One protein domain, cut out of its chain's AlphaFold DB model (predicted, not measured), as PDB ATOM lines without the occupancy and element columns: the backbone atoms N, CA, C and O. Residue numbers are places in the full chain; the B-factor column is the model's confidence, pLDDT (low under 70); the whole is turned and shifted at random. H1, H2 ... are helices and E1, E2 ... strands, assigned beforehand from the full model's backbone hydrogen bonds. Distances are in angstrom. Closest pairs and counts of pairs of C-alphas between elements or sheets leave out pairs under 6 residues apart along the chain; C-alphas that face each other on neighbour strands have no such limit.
ATOM      1  N   GLN A   3     119.285 106.705 175.493       85.19
ATOM      2  CA  GLN A   3     118.042 107.467 175.558       85.19
ATOM      3  C   GLN A   3     117.964 108.393 174.344       85.19
ATOM      4  O   GLN A   3     118.969 108.629 173.671       85.19
ATOM      5  N   ILE A   4     116.777 108.912 174.062       89.12
ATOM      6  CA  ILE A   4     116.553 109.962 173.067       89.12
ATOM      7  C   ILE A   4     116.213 111.234 173.836       89.12
ATOM      8  O   ILE A   4     115.266 111.254 174.622       89.12
ATOM      9  N   GLU A   5     117.008 112.281 173.653       93.19
ATOM     10  CA  GLU A   5     116.693 113.612 174.157       93.19
ATOM     11  C   GLU A   5     115.881 114.364 173.111       93.19
ATOM     12  O   GLU A   5     116.310 114.482 171.965       93.19
ATOM     13  N   VAL A   6     114.726 114.871 173.531       92.38
ATOM     14  CA  VAL A   6     113.840 115.710 172.729       92.38
ATOM     15  C   VAL A   6     113.903 117.118 173.307       92.38
ATOM     16  O   VAL A   6     113.514 117.341 174.460       92.38
ATOM     17  N   ILE A   7     114.423 118.060 172.523       94.62
ATOM     18  CA  ILE A   7     114.602 119.454 172.927       94.62
ATOM     19  C   ILE A   7     113.925 120.393 171.917       94.62
ATOM     20  O   ILE A   7     114.310 120.412 170.751       94.62
ATOM     21  N   PRO A   8     112.906 121.168 172.329       94.19
ATOM     22  CA  PRO A   8     112.358 122.243 171.509       94.19
ATOM     23  C   PRO A   8     113.374 123.373 171.307       94.19
ATOM     24  O   PRO A   8     114.163 123.672 172.213       94.19
ATOM     25  N   GLN A   9     113.297 124.068 170.174       94.44
ATOM     26  CA  GLN A   9     114.201 125.166 169.827       94.44
ATOM     27  C   GLN A   9     114.255 126.258 170.910       94.44
ATOM     28  O   GLN A   9     115.343 126.705 171.275       94.44
ATOM     29  N   PHE A  10     113.110 126.652 171.482       95.19
ATOM     30  CA  PHE A  10     113.083 127.693 172.521       95.19
ATOM     31  C   PHE A  10     113.825 127.287 173.803       95.19
ATOM     32  O   PHE A  10     114.335 128.142 174.520       95.19
ATOM     33  N   VAL A  11     113.919 125.985 174.095       96.62
ATOM     34  CA  VAL A  11     114.679 125.470 175.242       96.62
ATOM     35  C   VAL A  11     116.175 125.510 174.958       96.62
ATOM     36  O   VAL A  11     116.962 125.849 175.841       96.62
ATOM     37  N   GLU A  12     116.566 125.168 173.729       94.38
ATOM     38  CA  GLU A  12     117.959 125.179 173.280       94.38
ATOM     39  C   GLU A  12     118.530 126.603 173.214       94.38
ATOM     40  O   GLU A  12     119.674 126.827 173.604       94.38
ATOM     41  N   GLN A  13     117.718 127.576 172.797       94.06
ATOM     42  CA  GLN A  13     118.112 128.983 172.667       94.06
ATOM     43  C   GLN A  13     117.993 129.786 173.969       94.06
ATOM     44  O   GLN A  13     118.463 130.921 174.041       94.06
ATOM     45  N   PHE A  14     117.367 129.227 175.006       95.75
ATOM     46  CA  PHE A  14     117.084 129.972 176.223       95.75
ATOM     47  C   PHE A  14     118.350 130.348 176.999       95.75
ATOM     48  O   PHE A  14     119.109 129.496 177.484       95.75
ATOM     49  N   SER A  15     118.479 131.648 177.243       92.81
ATOM     50  CA  SER A  15     119.424 132.231 178.186       92.81
ATOM     51  C   SER A  15     118.687 133.158 179.148       92.81
ATOM     52  O   SER A  15     117.784 133.884 178.750       92.81
ATOM     53  N   CYS A  16     119.069 133.136 180.426       88.75
ATOM     54  CA  CYS A  16     118.507 134.061 181.406       88.75
ATOM     55  C   CYS A  16     119.033 135.474 181.125       88.75
ATOM     56  O   CYS A  16     120.248 135.667 181.089       88.75
ATOM     57  N   ARG A 104     114.459 125.654 183.641       96.50
ATOM     58  CA  ARG A 104     114.647 124.402 182.901       96.50
ATOM     59  C   ARG A 104     114.062 123.213 183.653       96.50
ATOM     60  O   ARG A 104     114.347 122.986 184.831       96.50
ATOM     61  N   LEU A 105     113.306 122.414 182.916       95.25
ATOM     62  CA  LEU A 105     112.705 121.166 183.352       95.25
ATOM     63  C   LEU A 105     113.223 120.015 182.489       95.25
ATOM     64  O   LEU A 105     113.591 120.175 181.324       95.25
ATOM     65  N   SER A 106     113.254 118.831 183.091       93.31
ATOM     66  CA  SER A 106     113.644 117.597 182.424       93.31
ATOM     67  C   SER A 106     112.733 116.480 182.886       93.31
ATOM     68  O   SER A 106     112.716 116.161 184.075       93.31
ATOM     69  N   GLN A 107     112.022 115.858 181.954       90.25
ATOM     70  CA  GLN A 107     111.149 114.736 182.255       90.25
ATOM     71  C   GLN A 107     111.611 113.495 181.498       90.25
ATOM     72  O   GLN A 107     111.673 113.481 180.274       90.25
ATOM     73  N   THR A 108     111.939 112.440 182.237       87.50
ATOM     74  CA  THR A 108     112.282 111.142 181.653       87.50
ATOM     75  C   THR A 108     111.064 110.236 181.680       87.50
ATOM     76  O   THR A 108     110.438 110.062 182.726       87.50
ATOM     77  N   ARG A 109     110.746 109.625 180.542       81.44
ATOM     78  CA  ARG A 109     109.654 108.664 180.399       81.44
ATOM     79  C   ARG A 109     110.111 107.536 179.473       81.44
ATOM     80  O   ARG A 109     110.298 107.746 178.275       81.44
ATOM     81  N   GLY A 110     110.325 106.350 180.040       81.62
ATOM     82  CA  GLY A 110     110.969 105.248 179.323       81.62
ATOM     83  C   GLY A 110     112.351 105.665 178.802       81.62
ATOM     84  O   GLY A 110     113.207 106.106 179.571       81.62
ATOM     85  N   GLU A 111     112.545 105.564 177.489       82.50
ATOM     86  CA  GLU A 111     113.799 105.917 176.810       82.50
ATOM     87  C   GLU A 111     113.869 107.384 176.360       82.50
ATOM     88  O   GLU A 111     114.926 107.823 175.915       82.50
ATOM     89  N   ARG A 112     112.787 108.166 176.500       85.12
ATOM     90  CA  ARG A 112     112.769 109.583 176.110       85.12
ATOM     91  C   ARG A 112     113.053 110.509 177.289       85.12
ATOM     92  O   ARG A 112     112.532 110.318 178.391       85.12
ATOM     93  N   VAL A 113     113.859 111.534 177.038       91.00
ATOM     94  CA  VAL A 113     114.128 112.657 177.939       91.00
ATOM     95  C   VAL A 113     113.619 113.925 177.267       91.00
ATOM     96  O   VAL A 113     114.223 114.412 176.319       91.00
ATOM     97  N   GLU A 114     112.505 114.452 177.758       92.12
ATOM     98  CA  GLU A 114     111.887 115.674 177.246       92.12
ATOM     99  C   GLU A 114     112.396 116.880 178.041       92.12
ATOM    100  O   GLU A 114     112.386 116.879 179.280       92.12
ATOM    101  N   ARG A 115     112.864 117.906 177.326       95.19
ATOM    102  CA  ARG A 115     113.301 119.181 177.903       95.19
ATOM    103  C   ARG A 115     112.232 120.243 177.690       95.19
ATOM    104  O   ARG A 115     111.645 120.334 176.618       95.19
ATOM    105  N   SER A 116     112.005 121.067 178.703       96.19
ATOM    106  CA  SER A 116     111.060 122.185 178.638       96.19
ATOM    107  C   SER A 116     111.487 123.312 179.576       96.19
ATOM    108  O   SER A 116     112.451 123.169 180.335       96.19
ATOM    109  N   LEU A 117     110.782 124.441 179.518       97.25
ATOM    110  CA  LEU A 117     110.926 125.543 180.465       97.25
ATOM    111  C   LEU A 117     109.576 125.833 181.122       97.25
ATOM    112  O   LEU A 117     108.533 125.725 180.477       97.25
ATOM    113  N   THR A 118     109.589 126.244 182.385       94.69
ATOM    114  CA  THR A 118     108.388 126.763 183.050       94.69
ATOM    115  C   THR A 118     108.033 128.148 182.507       94.69
ATOM    116  O   THR A 118     108.875 129.046 182.501       94.69
ATOM    117  N   LEU A 119     106.765 128.353 182.139       94.25
ATOM    118  CA  LEU A 119     106.264 129.625 181.591       94.25
ATOM    119  C   LEU A 119     106.081 130.739 182.631       94.25
ATOM    120  O   LEU A 119     105.741 131.857 182.270       94.25
ATOM    121  N   SER A 120     106.352 130.471 183.912       92.94
ATOM    122  CA  SER A 120     106.476 131.535 184.914       92.94
ATOM    123  C   SER A 120     107.734 132.386 184.721       92.94
ATOM    124  O   SER A 120     107.871 133.413 185.372       92.94
ATOM    125  N   CYS A 121     108.668 131.966 183.859       94.75
ATOM    126  CA  CYS A 121     109.794 132.800 183.465       94.75
ATOM    127  C   CYS A 121     109.375 133.677 182.277       94.75
ATOM    128  O   CYS A 121     109.077 133.115 181.219       94.75
ATOM    129  N   PRO A 122     109.416 135.018 182.401       94.62
ATOM    130  CA  PRO A 122     109.005 135.919 181.325       94.62
ATOM    131  C   PRO A 122     109.787 135.694 180.035       94.62
ATOM    132  O   PRO A 122     109.197 135.623 178.967       94.62
ATOM    133  N   GLU A 123     111.101 135.479 180.127       95.81
ATOM    134  CA  GLU A 123     111.929 135.205 178.951       95.81
ATOM    135  C   GLU A 123     111.569 133.866 178.289       95.81
ATOM    136  O   GLU A 123     111.508 133.779 177.067       95.81
ATOM    137  N   ALA A 124     111.254 132.826 179.069       96.50
ATOM    138  CA  ALA A 124     110.788 131.560 178.504       96.50
ATOM    139  C   ALA A 124     109.419 131.712 177.818       96.50
ATOM    140  O   ALA A 124     109.222 131.190 176.721       96.50
ATOM    141  N   ALA A 125     108.493 132.447 178.445       96.00
ATOM    142  CA  ALA A 125     107.179 132.748 177.886       96.00
ATOM    143  C   ALA A 125     107.291 133.572 176.595       96.00
ATOM    144  O   ALA A 125     106.693 133.220 175.584       96.00
ATOM    145  N   ARG A 126     108.126 134.615 176.593       95.31
ATOM    146  CA  ARG A 126     108.400 135.451 175.421       95.31
ATOM    147  C   ARG A 126     108.929 134.615 174.257       95.31
ATOM    148  O   ARG A 126     108.424 134.735 173.146       95.31
ATOM    149  N   GLN A 127     109.910 133.750 174.515       95.31
ATOM    150  CA  GLN A 127     110.502 132.890 173.489       95.31
ATOM    151  C   GLN A 127     109.482 131.910 172.905       95.31
ATOM    152  O   GLN A 127     109.439 131.752 171.694       95.31
ATOM    153  N   VAL A 128     108.644 131.269 173.728       94.75
ATOM    154  CA  VAL A 128     107.674 130.294 173.202       94.75
ATOM    155  C   VAL A 128     106.476 130.948 172.508       94.75
ATOM    156  O   VAL A 128     105.966 130.393 171.543       94.75
ATOM    157  N   LEU A 129     106.025 132.115 172.979       92.50
ATOM    158  CA  LEU A 129     104.822 132.775 172.464       92.50
ATOM    159  C   LEU A 129     105.091 133.643 171.232       92.50
ATOM    160  O   LEU A 129     104.191 133.825 170.419       92.50
ATOM    161  N   LEU A 130     106.300 134.201 171.099       92.75
ATOM    162  CA  LEU A 130     106.617 135.181 170.051       92.75
ATOM    163  C   LEU A 130     107.544 134.642 168.952       92.75
ATOM    164  O   LEU A 130     107.822 135.362 167.996       92.75
ATOM    165  N   ASN A 131     108.032 133.403 169.063       89.62
ATOM    166  CA  ASN A 131     108.808 132.746 168.012       89.62
ATOM    167  C   ASN A 131     107.973 131.617 167.376       89.62
ATOM    168  O   ASN A 131     107.780 130.584 168.018       89.62
ATOM    169  N   PRO A 132     107.532 131.754 166.109       86.19
ATOM    170  CA  PRO A 132     106.768 130.715 165.409       86.19
ATOM    171  C   PRO A 132     107.480 129.356 165.337       86.19
ATOM    172  O   PRO A 132     106.834 128.314 165.305       86.19
ATOM    173  N   SER A 133     108.815 129.356 165.368       87.75
ATOM    174  CA  SER A 133     109.639 128.147 165.317       87.75
ATOM    175  C   SER A 133     109.976 127.579 166.702       87.75
ATOM    176  O   SER A 133     110.649 126.553 166.791       87.75
ATOM    177  N   ALA A 134     109.504 128.197 167.794       91.50
ATOM    178  CA  ALA A 134     109.836 127.814 169.168       91.50
ATOM    179  C   ALA A 134     109.659 126.316 169.443       91.50
ATOM    180  O   ALA A 134     110.507 125.694 170.087       91.50
ATOM    181  N   MET A 135     108.562 125.749 168.940       88.81
ATOM    182  CA  MET A 135     108.150 124.363 169.161       88.81
ATOM    183  C   MET A 135     108.666 123.386 168.096       88.81
ATOM    184  O   MET A 135     108.229 122.240 168.060       88.81
ATOM    185  N   MET A 136     109.628 123.792 167.264       88.50
ATOM    186  CA  MET A 136     110.379 122.854 166.432       88.50
ATOM    187  C   MET A 136     111.268 121.986 167.328       88.50
ATOM    188  O   MET A 136     112.079 122.502 168.099       88.50
ATOM    189  N   PHE A 137     111.097 120.665 167.256       88.94
ATOM    190  CA  PHE A 137     111.806 119.714 168.110       88.94
ATOM    191  C   PHE A 137     113.067 119.177 167.435       88.94
ATOM    192  O   PHE A 137     113.031 118.735 166.290       88.94
ATOM    193  N   ASN A 138     114.155 119.129 168.198       89.12
ATOM    194  CA  ASN A 138     115.368 118.407 167.850       89.12
ATOM    195  C   ASN A 138     115.432 117.113 168.667       89.12
ATOM    196  O   ASN A 138     115.322 117.140 169.897       89.12
ATOM    197  N   GLU A 139     115.646 115.984 167.992       91.75
ATOM    198  CA  GLU A 139     115.914 114.701 168.643       91.75
ATOM    199  C   GLU A 139     117.388 114.338 168.510       91.75
ATOM    200  O   GLU A 139     117.950 114.341 167.413       91.75
ATOM    201  N   LYS A 140     118.027 113.990 169.627       91.00
ATOM    202  CA  LYS A 140     119.413 113.518 169.614       91.00
ATOM    203  C   LYS A 140     119.628 112.335 170.550       91.00
ATOM    204  O   LYS A 140     119.006 112.265 171.613       91.00
ATOM    205  N   PRO A 141     120.519 111.391 170.195       90.44
ATOM    206  CA  PRO A 141     120.914 110.337 171.112       90.44
ATOM    207  C   PRO A 141     121.520 110.940 172.381       90.44
ATOM    208  O   PRO A 141     122.465 111.725 172.316       90.44
ATOM    209  N   LEU A 142     121.007 110.531 173.535       86.31
ATOM    210  CA  LEU A 142     121.538 110.887 174.838       86.31
ATOM    211  C   LEU A 142     122.182 109.654 175.465       86.31
ATOM    212  O   LEU A 142     121.531 108.634 175.719       86.31
ATOM    213  N   PHE A 143     123.486 109.751 175.710       82.06
ATOM    214  CA  PHE A 143     124.214 108.735 176.448       82.06
ATOM    215  C   PHE A 143     124.300 109.136 177.915       82.06
ATOM    216  O   PHE A 143     125.027 110.058 178.278       82.06
ATOM    217  N   THR A 144     123.574 108.409 178.759       73.19
ATOM    218  CA  THR A 144     123.601 108.615 180.207       73.19
ATOM    219  C   THR A 144     124.318 107.428 180.863       73.19
ATOM    220  O   THR A 144     123.751 106.324 180.925       73.19
ATOM    221  N   PRO A 145     125.563 107.607 181.348       68.94
ATOM    222  CA  PRO A 145     126.251 106.589 182.133       68.94
ATOM    223  C   PRO A 145     125.423 106.247 183.379       68.94
ATOM    224  O   PRO A 145     124.912 107.144 184.045       68.94
ATOM    225  N   ASN A 146     125.282 104.960 183.705       69.25
ATOM    226  CA  ASN A 146     124.558 104.483 184.896       69.25
ATOM    227  C   ASN A 146     123.076 104.907 185.000       69.25
ATOM    228  O   ASN A 146     122.519 104.919 186.101       69.25
ATOM    229  N   ALA A 147     122.413 105.236 183.884       67.94
ATOM    230  CA  ALA A 147     120.973 105.483 183.903       67.94
ATOM    231  C   ALA A 147     120.215 104.246 184.396       67.94
ATOM    232  O   ALA A 147     120.322 103.161 183.818       67.94
ATOM    233  N   LYS A 148     119.432 104.430 185.461       67.12
ATOM    234  CA  LYS A 148     118.479 103.424 185.920       67.12
ATOM    235  C   LYS A 148     117.288 103.413 184.956       67.12
ATOM    236  O   LYS A 148     116.793 104.496 184.634       67.12
ATOM    237  N   PRO A 149     116.817 102.240 184.507       65.62
ATOM    238  CA  PRO A 149     115.609 102.165 183.700       65.62
ATOM    239  C   PRO A 149     114.441 102.767 184.487       65.62
ATOM    240  O   PRO A 149     114.199 102.393 185.635       65.62
ATOM    241  N   VAL A 150     113.725 103.716 183.881       70.69
ATOM    242  CA  VAL A 150     112.452 104.182 184.435       70.69
ATOM    243  C   VAL A 150     111.433 103.075 184.150       70.69
ATOM    244  O   VAL A 150     111.276 102.727 182.980       70.69
ATOM    245  N   PRO A 151     110.752 102.499 185.162       71.00
ATOM    246  CA  PRO A 151     109.833 101.367 184.996       71.00
ATOM    247  C   PRO A 151     108.492 101.815 184.399       71.00
ATOM    248  O   PRO A 151     107.419 101.518 184.915       71.00
ATOM    249  N   TYR A 152     108.553 102.589 183.323       75.31
ATOM    250  CA  TYR A 152     107.405 103.153 182.649       75.31
ATOM    251  C   TYR A 152     107.420 102.704 181.193       75.31
ATOM    252  O   TYR A 152     108.320 103.055 180.428       75.31
ATOM    253  N   ARG A 153     106.412 101.911 180.830       75.25
ATOM    254  CA  ARG A 153     106.176 101.459 179.465       75.25
ATOM    255  C   ARG A 153     104.974 102.217 178.927       75.25
ATOM    256  O   ARG A 153     103.881 102.106 179.478       75.25
ATOM    257  N   TYR A 154     105.186 102.988 177.870       75.94
ATOM    258  CA  TYR A 154     104.087 103.628 177.168       75.94
ATOM    259  C   TYR A 154     103.145 102.576 176.567       75.94
ATOM    260  O   TYR A 154     103.612 101.510 176.145       75.94
ATOM    261  N   PRO A 155     101.837 102.866 176.477       84.38
ATOM    262  CA  PRO A 155     100.958 102.134 175.578       84.38
ATOM    263  C   PRO A 155     101.527 102.143 174.153       84.38
ATOM    264  O   PRO A 155     102.112 103.138 173.727       84.38
ATOM    265  N   HIS A 156     101.331 101.059 173.401       86.69
ATOM    266  CA  HIS A 156     101.894 100.909 172.050       86.69
ATOM    267  C   HIS A 156     101.436 102.002 171.063       86.69
ATOM    268  O   HIS A 156     102.128 102.265 170.088       86.69
ATOM    269  N   TYR A 157     100.300 102.655 171.327       86.25
ATOM    270  CA  TYR A 157      99.744 103.740 170.514       86.25
ATOM    271  C   TYR A 157     100.206 105.146 170.929       86.25
ATOM    272  O   TYR A 157      99.858 106.107 170.251       86.25
ATOM    273  N   TYR A 158     100.943 105.308 172.037       84.62
ATOM    274  CA  TYR A 158     101.258 106.635 172.590       84.62
ATOM    275  C   TYR A 158     101.962 107.545 171.579       84.62
ATOM    276  O   TYR A 158     101.591 108.706 171.450       84.62
ATOM    277  N   ASP A 159     102.933 107.012 170.839       81.56
ATOM    278  CA  ASP A 159     103.694 107.785 169.853       81.56
ATOM    279  C   ASP A 159     102.813 108.245 168.693       81.56
ATOM    280  O   ASP A 159     102.886 109.403 168.294       81.56
ATOM    281  N   ALA A 160     101.926 107.369 168.209       87.50
ATOM    282  CA  ALA A 160     100.986 107.697 167.143       87.50
ATOM    283  C   ALA A 160      99.989 108.778 167.581       87.50
ATOM    284  O   ALA A 160      99.765 109.745 166.859       87.50
ATOM    285  N   VAL A 161      99.433 108.649 168.792       89.62
ATOM    286  CA  VAL A 161      98.523 109.655 169.357       89.62
ATOM    287  C   VAL A 161      99.257 110.974 169.578       89.62
ATOM    288  O   VAL A 161      98.762 112.020 169.185       89.62
ATOM    289  N   ARG A 162     100.461 110.956 170.156       85.75
ATOM    290  CA  ARG A 162     101.250 112.175 170.357       85.75
ATOM    291  C   ARG A 162     101.544 112.879 169.033       85.75
ATOM    292  O   ARG A 162     101.397 114.096 168.973       85.75
ATOM    293  N   GLN A 163     101.954 112.136 168.006       85.69
ATOM    294  CA  GLN A 163     102.247 112.711 166.695       85.69
ATOM    295  C   GLN A 163     100.994 113.339 166.082       85.69
ATOM    296  O   GLN A 163     101.051 114.492 165.681       85.69
ATOM    297  N   LEU A 164      99.848 112.650 166.140       91.31
ATOM    298  CA  LEU A 164      98.559 113.206 165.716       91.31
ATOM    299  C   LEU A 164      98.245 114.535 166.420       91.31
ATOM    300  O   LEU A 164      97.843 115.493 165.768       91.31
ATOM    301  N   TYR A 165      98.453 114.617 167.739       90.81
ATOM    302  CA  TYR A 165      98.233 115.859 168.489       90.81
ATOM    303  C   TYR A 165      99.145 116.988 168.003       90.81
ATOM    304  O   TYR A 165      98.684 118.115 167.837       90.81
ATOM    305  N   ILE A 166     100.425 116.700 167.761       86.50
ATOM    306  CA  ILE A 166     101.383 117.688 167.256       86.50
ATOM    307  C   ILE A 166     100.992 118.143 165.848       86.50
ATOM    308  O   ILE A 166     100.911 119.346 165.613       86.50
ATOM    309  N   ASP A 167     100.692 117.208 164.948       87.75
ATOM    310  CA  ASP A 167     100.316 117.505 163.564       87.75
ATOM    311  C   ASP A 167      99.070 118.399 163.517       87.75
ATOM    312  O   ASP A 167      99.051 119.399 162.803       87.75
ATOM    313  N   VAL A 168      98.061 118.101 164.346       91.50
ATOM    314  CA  VAL A 168      96.846 118.919 164.453       91.50
ATOM    315  C   VAL A 168      97.139 120.315 164.996       91.50
ATOM    316  O   VAL A 168      96.653 121.303 164.445       91.50
ATOM    317  N   LEU A 169      97.953 120.428 166.048       87.31
ATOM    318  CA  LEU A 169      98.307 121.726 166.629       87.31
ATOM    319  C   LEU A 169      99.108 122.601 165.649       87.31
ATOM    320  O   LEU A 169      98.927 123.823 165.626       87.31
ATOM    321  N   LEU A 170      99.941 121.978 164.813       83.69
ATOM    322  CA  LEU A 170     100.781 122.649 163.822       83.69
ATOM    323  C   LEU A 170     100.093 122.880 162.465       83.69
ATOM    324  O   LEU A 170     100.708 123.487 161.594       83.69
ATOM    325  N   MET A 171      98.831 122.469 162.272       87.69
ATOM    326  CA  MET A 171      98.111 122.730 161.017       87.69
ATOM    327  C   MET A 171      98.027 124.232 160.709       87.69
ATOM    328  O   MET A 171      97.478 125.016 161.484       87.69
ATOM    329  N   GLU A 172      98.547 124.653 159.562       87.06
ATOM    330  CA  GLU A 172      98.438 126.040 159.106       87.06
ATOM    331  C   GLU A 172      97.035 126.331 158.548       87.06
ATOM    332  O   GLU A 172      96.367 125.447 158.012       87.06
ATOM    333  N   GLY A 173      96.563 127.575 158.684       91.19
ATOM    334  CA  GLY A 173      95.263 128.004 158.145       91.19
ATOM    335  C   GLY A 173      94.025 127.489 158.894       91.19
ATOM    336  O   GLY A 173      92.909 127.700 158.429       91.19
ATOM    337  N   VAL A 174      94.207 126.835 160.045       92.38
ATOM    338  CA  VAL A 174      93.123 126.380 160.929       92.38
ATOM    339  C   VAL A 174      93.205 127.126 162.260       92.38
ATOM    340  O   VAL A 174      94.269 127.181 162.879       92.38
ATOM    341  N   GLU A 175      92.078 127.677 162.711       93.00
ATOM    342  CA  GLU A 175      91.971 128.363 164.006       93.00
ATOM    343  C   GLU A 175      92.230 127.412 165.184       93.00
ATOM    344  O   GLU A 175      91.954 126.207 165.116       93.00
ATOM    345  N   LEU A 176      92.751 127.951 166.290       87.50
ATOM    346  CA  LEU A 176      93.126 127.161 167.466       87.50
ATOM    347  C   LEU A 176      91.935 126.377 168.034       87.50
ATOM    348  O   LEU A 176      92.081 125.213 168.394       87.50
ATOM    349  N   GLU A 177      90.751 126.976 168.072       91.38
ATOM    350  CA  GLU A 177      89.523 126.363 168.572       91.38
ATOM    351  C   GLU A 177      89.144 125.124 167.757       91.38
ATOM    352  O   GLU A 177      88.789 124.090 168.325       91.38
ATOM    353  N   ALA A 178      89.275 125.198 166.429       92.62
ATOM    354  CA  ALA A 178      88.999 124.073 165.543       92.62
ATOM    355  C   ALA A 178      90.030 122.951 165.729       92.62
ATOM    356  O   ALA A 178      89.654 121.781 165.793       92.62
ATOM    357  N   LYS A 179      91.315 123.292 165.897       92.06
ATOM    358  CA  LYS A 179      92.365 122.314 166.231       92.06
ATOM    359  C   LYS A 179      92.074 121.607 167.550       92.06
ATOM    360  O   LYS A 179      92.166 120.387 167.626       92.06
ATOM    361  N   LEU A 180      91.697 122.356 168.587       91.44
ATOM    362  CA  LEU A 180      91.348 121.787 169.890       91.44
ATOM    363  C   LEU A 180      90.109 120.890 169.795       91.44
ATOM    364  O   LEU A 180      90.112 119.811 170.380       91.44
ATOM    365  N   PHE A 181      89.097 121.276 169.012       91.50
ATOM    366  CA  PHE A 181      87.918 120.444 168.763       91.50
ATOM    367  C   PHE A 181      88.276 119.100 168.108       91.50
ATOM    368  O   PHE A 181      87.740 118.072 168.507       91.50
ATOM    369  N   MET A 182      89.230 119.069 167.169       90.88
ATOM    370  CA  MET A 182      89.710 117.819 166.556       90.88
ATOM    371  C   MET A 182      90.414 116.875 167.551       90.88
ATOM    372  O   MET A 182      90.492 115.674 167.300       90.88
ATOM    373  N   LEU A 183      90.947 117.404 168.661       89.31
ATOM    374  CA  LEU A 183      91.728 116.649 169.653       89.31
ATOM    375  C   LEU A 183      90.925 116.181 170.866       89.31
ATOM    376  O   LEU A 183      91.433 115.386 171.664       89.31
ATOM    377  N   VAL A 184      89.702 116.678 171.034       82.06
ATOM    378  CA  VAL A 184      88.811 116.263 172.114       82.06
ATOM    379  C   VAL A 184      87.832 115.240 171.541       82.06
ATOM    380  O   VAL A 184      87.034 115.594 170.676       82.06
TER     381      VAL A 184
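This is residues 3 to 16 and 104 to 184 of the 186 residues of the protein "Lysine-N-methylase" of Photobacterium aphoticum (UniProt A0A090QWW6). A strongly twisted sheet of four strands with two short helices, H1 and H2, at one end makes one part; a helical hairpin, H3 and H4, makes a second, away from the sheet and joined to it by the long link of residues 144 to 157. Residues 155 to 160, of which 158 to 160 belong to H3, stick out. The printed part has 95 residues, with four named helices and four named strands in the order E1 H1 E2 E3 H2 E4 H3 H4; the sheet, E2 E3 E1 E4, is mixed, and so is the class, helices and strands. It is only just loose, close to compact, with a radius of gyration of the C-alphas of 15.2 A and spans of 45 by 37 by 21 A.

Start at E1, residues 3 to 8, antiparallel to its neighbour E4, residues 137 to 143, at 150 degrees; N 5 and O 140 are within hydrogen-bond range at 2.9 A. E1 is parallel to E3, residues 112 to 117, at 26 degrees, with N 113 and O 4 at 2.8 A. E3 makes a hairpin with antiparallel E2, residues 104 to 109, with N 107 and O 114 at 2.9 A. H1, residues 9 to 12, is on the sheet at a height of 4.8 A, over none of its strands. H1 touches H2, residues 122 to 130, closest at the C-alphas of Phe 10 and Gln 127, 5.9 A; H2 only grazes the sheet. H3, residues 158 to 169, touches H4, residues 176 to 183, with residues 165 to 169 alone, closest at the C-alphas of Val 168 and Lys 179, 5.9 A, at a shallow tilt of 24 degrees, opposite ways. H3 and H4 are not on the sheet. Every O i to N i+4 pair is within range in H2, H3 and H4; H1 is too short for one.

Find C-alpha 3 at (118.042, 107.467, 175.558), where E1 begins its 16.3 A. E4 runs 18.5 A and H3 16.5 A; H4 ends at C-alpha 183, (91.728, 116.649, 169.653).

The farthest C-alphas, Asn 146 and Gly 173, are 46.1 A apart. Residues 17 to 103 are not printed, and C-alphas 16 and 104 are 10.5 A apart. The link E4 to H3 is long. Look for pLDDT under 70 at residues 145 to 149.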